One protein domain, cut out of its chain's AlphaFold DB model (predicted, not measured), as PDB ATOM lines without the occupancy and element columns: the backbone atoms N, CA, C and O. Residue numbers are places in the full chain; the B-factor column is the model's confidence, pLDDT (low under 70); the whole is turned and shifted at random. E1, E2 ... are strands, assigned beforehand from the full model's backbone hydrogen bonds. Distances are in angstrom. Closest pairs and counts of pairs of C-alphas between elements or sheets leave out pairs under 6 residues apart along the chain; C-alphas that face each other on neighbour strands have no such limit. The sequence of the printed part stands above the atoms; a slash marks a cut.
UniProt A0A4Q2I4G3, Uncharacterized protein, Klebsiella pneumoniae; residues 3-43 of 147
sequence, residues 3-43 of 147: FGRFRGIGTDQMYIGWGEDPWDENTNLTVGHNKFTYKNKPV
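What this domain is: This is residues 3 to 43 of the 147 residues of an uncharacterized protein of Klebsiella pneumoniae (UniProt A0A4Q2I4G3). A single small sheet of four antiparallel strands zigzags from E1 to E4, with a long loop, residues 18 to 28, that swings out beyond the end of E2 and folds back toward one face before E3 begins. After E4 the last residues turn back on themselves, so that residues 41 to 42 run beside residues 37 to 38 of E4. The printed part has 41 residues, with no named helix and four named strands, E1, E2, E3 and E4 along the chain; the sheet has the same order, all antiparallel. The class is all strand, with 21 of the 41 residues in strands. The whole is compact, with a radius of gyration of the C-alphas of 9.5 A and spans of 27 by 19 by 12 A.

Where its parts are: E1 takes residues 3 to 8 and is 16.9 A long from first to last C-alpha; it begins at C-alpha 3, (164.312, 95.999, 167.627). E2, residues 11 to 17, is the longest strand by residues and is 18.0 A long, ending at C-alpha 17, (165.016, 95.311, 161.222). E3, residues 29 to 32, is 10.4 A long. E4, residues 35 to 38, is 9.8 A long and ends at C-alpha 38, (171.986, 90.186, 157.985).

How they stand to each other: The four strands form a meander, each strand the antiparallel neighbour of the one before. E1, an edge strand, makes a hairpin with E2 at 161 degrees between their directions; C-alphas 5 and 14 face each other at 4.3 A, and N 8 and O 11 are within hydrogen-bond range at 2.8 A. E2 and E3, the inner strands, make a hairpin at 159 degrees; C-alphas 13 and 32 face each other at 4.2 A, and N 14 and O 31 are 2.7 A apart, within hydrogen-bond range. E3 and E4 make a hairpin at 177 degrees; C-alphas 29 and 38 face each other at 4.2 A, and N 32 and O 35 are within hydrogen-bond range at 2.7 A. E4 is the other edge strand, and E1 and E4 are apart. From edge to edge the strands' lines turn by 37 degrees.

The domain as a whole: The two C-alphas farthest apart are those of Ile 9 and Gly 19, at 27.7 A. The printed part, residues 3 to 43, has no cut. The links from E1 to E2 and from E3 to E4 are tight, with 2 residues each, while the link from E2 to E3 is long, with 11 residues. The mean pLDDT of the printed part is 88.7, and no printed residue is under 70.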
ATOM      1  N   PHE A   3     163.346  96.820 166.907       92.25
ATOM      2  CA  PHE A   3     164.312  95.999 167.627       92.25
ATOM      3  C   PHE A   3     163.541  95.085 168.576       92.25
ATOM      4  O   PHE A   3     162.523  95.491 169.140       92.25
ATOM      5  N   GLY A   4     164.007  93.860 168.770       90.69
ATOM      6  CA  GLY A   4     163.352  92.952 169.697       90.69
ATOM      7  C   GLY A   4     164.131  91.674 169.937       90.69
ATOM      8  O   GLY A   4     165.234  91.475 169.426       90.69
ATOM      9  N   ARG A   5     163.551  90.816 170.770       90.12
ATOM     10  CA  ARG A   5     164.099  89.512 171.132       90.12
ATOM     11  C   ARG A   5     163.039  88.452 170.901       90.12
ATOM     12  O   ARG A   5     161.874  88.659 171.229       90.12
ATOM     13  N   PHE A   6     163.448  87.316 170.356       87.06
ATOM     14  CA  PHE A   6     162.638  86.111 170.297       87.06
ATOM     15  C   PHE A   6     163.218  85.096 171.277       87.06
ATOM     16  O   PHE A   6     164.423  84.841 171.261       87.06
ATOM     17  N   ARG A   7     162.357  84.529 172.125       86.62
ATOM     18  CA  ARG A   7     162.712  83.472 173.073       86.62
ATOM     19  C   ARG A   7     161.735  82.314 172.898       86.62
ATOM     20  O   ARG A   7     160.582  82.412 173.306       86.62
ATOM     21  N   GLY A   8     162.213  81.236 172.294       82.44
ATOM     22  CA  GLY A   8     161.523  79.959 172.156       82.44
ATOM     23  C   GLY A   8     162.389  78.817 172.685       82.44
ATOM     24  O   GLY A   8     163.555  79.008 173.033       82.44
ATOM     25  N   ILE A   9     161.832  77.609 172.750       75.44
ATOM     26  CA  ILE A   9     162.602  76.410 173.110       75.44
ATOM     27  C   ILE A   9     163.687  76.200 172.043       75.44
ATOM     28  O   ILE A   9     163.369  76.035 170.870       75.44
ATOM     29  N   GLY A  10     164.958  76.244 172.446       74.88
ATOM     30  CA  GLY A  10     166.110  76.070 171.551       74.88
ATOM     31  C   GLY A  10     166.525  77.308 170.744       74.88
ATOM     32  O   GLY A  10     167.565  77.266 170.092       74.88
ATOM     33  N   THR A  11     165.782  78.418 170.827       79.00
ATOM     34  CA  THR A  11     166.075  79.639 170.059       79.00
ATOM     35  C   THR A  11     165.987  80.870 170.951       79.00
ATOM     36  O   THR A  11     164.905  81.261 171.390       79.00
ATOM     37  N   ASP A  12     167.128  81.517 171.176       88.94
ATOM     38  CA  ASP A  12     167.228  82.795 171.882       88.94
ATOM     39  C   ASP A  12     168.058  83.768 171.040       88.94
ATOM     40  O   ASP A  12     169.267  83.584 170.871       88.94
ATOM     41  N   GLN A  13     167.392  84.761 170.446       91.00
ATOM     42  CA  GLN A  13     168.011  85.674 169.482       91.00
ATOM     43  C   GLN A  13     167.432  87.090 169.563       91.00
ATOM     44  O   GLN A  13     166.258  87.292 169.880       91.00
ATOM     45  N   MET A  14     168.264  88.075 169.245       93.06
ATOM     46  CA  MET A  14     167.913  89.477 169.052       93.06
ATOM     47  C   MET A  14     167.800  89.788 167.561       93.06
ATOM     48  O   MET A  14     168.541  89.229 166.754       93.06
ATOM     49  N   TYR A  15     166.907  90.704 167.203       92.25
ATOM     50  CA  TYR A  15     166.736  91.186 165.836       92.25
ATOM     51  C   TYR A  15     166.662  92.713 165.792       92.25
ATOM     52  O   TYR A  15     166.105  93.353 166.687       92.25
ATOM     53  N   ILE A  16     167.219  93.288 164.728       94.25
ATOM     54  CA  ILE A  16     167.115  94.706 164.375       94.25
ATOM     55  C   ILE A  16     166.734  94.770 162.897       94.25
ATOM     56  O   ILE A  16     167.501  94.326 162.044       94.25
ATOM     57  N   GLY A  17     165.556  95.304 162.581       91.88
ATOM     58  CA  GLY A  17     165.016  95.311 161.222       91.88
ATOM     59  C   GLY A  17     164.353  96.627 160.828       91.88
ATOM     60  O   GLY A  17     163.988  97.461 161.661       91.88
ATOM     61  N   TRP A  18     164.185  96.827 159.526       89.75
ATOM     62  CA  TRP A  18     163.587  98.017 158.916       89.75
ATOM     63  C   TRP A  18     162.737  97.634 157.703       89.75
ATOM     64  O   TRP A  18     162.812  96.508 157.228       89.75
ATOM     65  N   GLY A  19     161.913  98.569 157.220       86.75
ATOM     66  CA  GLY A  19     160.922  98.300 156.171       86.75
ATOM     67  C   GLY A  19     159.594  97.758 156.709       86.75
ATOM     68  O   GLY A  19     159.302  97.924 157.898       86.75
ATOM     69  N   GLU A  20     158.812  97.171 155.800       87.50
ATOM     70  CA  GLU A  20     157.457  96.648 156.036       87.50
ATOM     71  C   GLU A  20     157.459  95.409 156.949       87.50
ATOM     72  O   GLU A  20     156.632  95.339 157.851       87.50
ATOM     73  N   ASP A  21     158.466  94.532 156.826       87.62
ATOM     74  CA  ASP A  21     158.585  93.288 157.607       87.62
ATOM     75  C   ASP A  21     159.893  93.215 158.419       87.62
ATOM     76  O   ASP A  21     160.784  92.424 158.104       87.62
ATOM     77  N   PRO A  22     160.072  94.022 159.483       86.00
ATOM     78  CA  PRO A  22     161.326  94.083 160.243       86.00
ATOM     79  C   PRO A  22     161.634  92.820 161.073       86.00
ATOM     80  O   PRO A  22     162.712  92.720 161.658       86.00
ATOM     81  N   TRP A  23     160.701  91.871 161.157       86.56
ATOM     82  CA  TRP A  23     160.847  90.584 161.849       86.56
ATOM     83  C   TRP A  23     161.269  89.437 160.919       86.56
ATOM     84  O   TRP A  23     161.640  88.378 161.422       86.56
ATOM     85  N   ASP A  24     161.258  89.631 159.597       88.88
ATOM     86  CA  ASP A  24     161.718  88.627 158.632       88.88
ATOM     87  C   ASP A  24     163.257  88.533 158.646       88.88
ATOM     88  O   ASP A  24     163.976  89.532 158.561       88.88
ATOM     89  N   GLU A  25     163.795  87.318 158.749       87.88
ATOM     90  CA  GLU A  25     165.242  87.083 158.708       87.88
ATOM     91  C   GLU A  25     165.884  87.482 157.372       87.88
ATOM     92  O   GLU A  25     167.082  87.760 157.325       87.88
ATOM     93  N   ASN A  26     165.097  87.588 156.300       90.94
ATOM     94  CA  ASN A  26     165.538  88.055 154.988       90.94
ATOM     95  C   ASN A  26     165.661  89.586 154.895       90.94
ATOM     96  O   ASN A  26     166.193  90.102 153.908       90.94
ATOM     97  N   THR A  27     165.224  90.327 155.915       91.00
ATOM     98  CA  THR A  27     165.254  91.800 155.941       91.00
ATOM     99  C   THR A  27     165.989  92.369 157.159       91.00
ATOM    100  O   THR A  27     166.365  93.543 157.136       91.00
ATOM    101  N   ASN A  28     166.245  91.560 158.191       92.62
ATOM    102  CA  ASN A  28     166.796  92.006 159.472       92.62
ATOM    103  C   ASN A  28     168.281  91.645 159.688       92.62
ATOM    104  O   ASN A  28     168.867  90.840 158.965       92.62
ATOM    105  N   LEU A  29     168.886  92.259 160.707       94.00
ATOM    106  CA  LEU A  29     170.086  91.782 161.394       94.00
ATOM    107  C   LEU A  29     169.645  90.884 162.558       94.00
ATOM    108  O   LEU A  29     168.918  91.354 163.431       94.00
ATOM    109  N   THR A  30     170.106  89.635 162.600       93.00
ATOM    110  CA  THR A  30     169.835  88.666 163.670       93.00
ATOM    111  C   THR A  30     171.121  88.304 164.412       93.00
ATOM    112  O   THR A  30     172.133  87.971 163.792       93.00
ATOM    113  N   VAL A  31     171.064  88.325 165.747       92.94
ATOM    114  CA  VAL A  31     172.164  87.958 166.652       92.94
ATOM    115  C   VAL A  31     171.672  86.929 167.670       92.94
ATOM    116  O   VAL A  31     170.720  87.183 168.398       92.94
ATOM    117  N   GLY A  32     172.327  85.782 167.771       90.25
ATOM    118  CA  GLY A  32     172.057  84.727 168.747       90.25
ATOM    119  C   GLY A  32     173.314  83.896 168.998       90.25
ATOM    120  O   GLY A  32     174.333  84.113 168.348       90.25
ATOM    121  N   HIS A  33     173.246  82.927 169.916       86.00
ATOM    122  CA  HIS A  33     174.419  82.140 170.342       86.00
ATOM    123  C   HIS A  33     175.225  81.539 169.171       86.00
ATOM    124  O   HIS A  33     176.448  81.589 169.200       86.00
ATOM    125  N   ASN A  34     174.539  81.063 168.123       85.38
ATOM    126  CA  ASN A  34     175.139  80.480 166.913       85.38
ATOM    127  C   ASN A  34     174.663  81.164 165.616       85.38
ATOM    128  O   ASN A  34     174.662  80.547 164.552       85.38
ATOM    129  N   LYS A  35     174.183  82.413 165.686       86.69
ATOM    130  CA  LYS A  35     173.624  83.118 164.520       86.69
ATOM    131  C   LYS A  35     174.061  84.574 164.535       86.69
ATOM    132  O   LYS A  35     173.701  85.313 165.440       86.69
ATOM    133  N   PHE A  36     174.809  84.990 163.520       91.25
ATOM    134  CA  PHE A  36     175.104  86.397 163.267       91.25
ATOM    135  C   PHE A  36     174.919  86.676 161.777       91.25
ATOM    136  O   PHE A  36     175.808  86.421 160.963       91.25
ATOM    137  N   THR A  37     173.715  87.107 161.403       92.62
ATOM    138  CA  THR A  37     173.306  87.232 159.999       92.62
ATOM    139  C   THR A  37     172.632  88.566 159.723       92.62
ATOM    140  O   THR A  37     171.946  89.109 160.578       92.62
ATOM    141  N   TYR A  38     172.784  89.081 158.507       92.81
ATOM    142  CA  TYR A  38     171.986  90.186 157.985       92.81
ATOM    143  C   TYR A  38     171.343  89.742 156.673       92.81
ATOM    144  O   TYR A  38     172.045  89.284 155.770       92.81
ATOM    145  N   LYS A  39     170.013  89.835 156.574       91.94
ATOM    146  CA  LYS A  39     169.226  89.301 155.447       91.94
ATOM    147  C   LYS A  39     169.511  87.823 155.186       91.94
ATOM    148  O   LYS A  39     169.779  87.419 154.056       91.94
ATOM    149  N   ASN A  40     169.552  87.052 156.268       90.31
ATOM    150  CA  ASN A  40     169.869  85.629 156.286       90.31
ATOM    151  C   ASN A  40     171.246  85.258 155.695       90.31
ATOM    152  O   ASN A  40     171.512  84.102 155.380       90.31
ATOM    153  N   LYS A  41     172.151  86.234 155.556       89.31
ATOM    154  CA  LYS A  41     173.535  86.016 155.126       89.31
ATOM    155  C   LYS A  41     174.472  86.180 156.319       89.31
ATOM    156  O   LYS A  41     174.305  87.159 157.049       89.31
ATOM    157  N   PRO A  42     175.446  85.278 156.531       87.88
ATOM    158  CA  PRO A  42     176.453  85.443 157.575       87.88
ATOM    159  C   PRO A  42     177.145  86.803 157.473       87.88
ATOM    160  O   PRO A  42     177.546  87.227 156.387       87.88
ATOM    161  N   VAL A  43     177.284  87.490 158.603       85.38
ATOM    162  CA  VAL A  43     178.073  88.722 158.673       85.38
ATOM    163  C   VAL A  43     179.530  88.336 158.902       85.38
ATOM    164  O   VAL A  43     179.867  87.719 159.911       85.38
TER     165      VAL A  43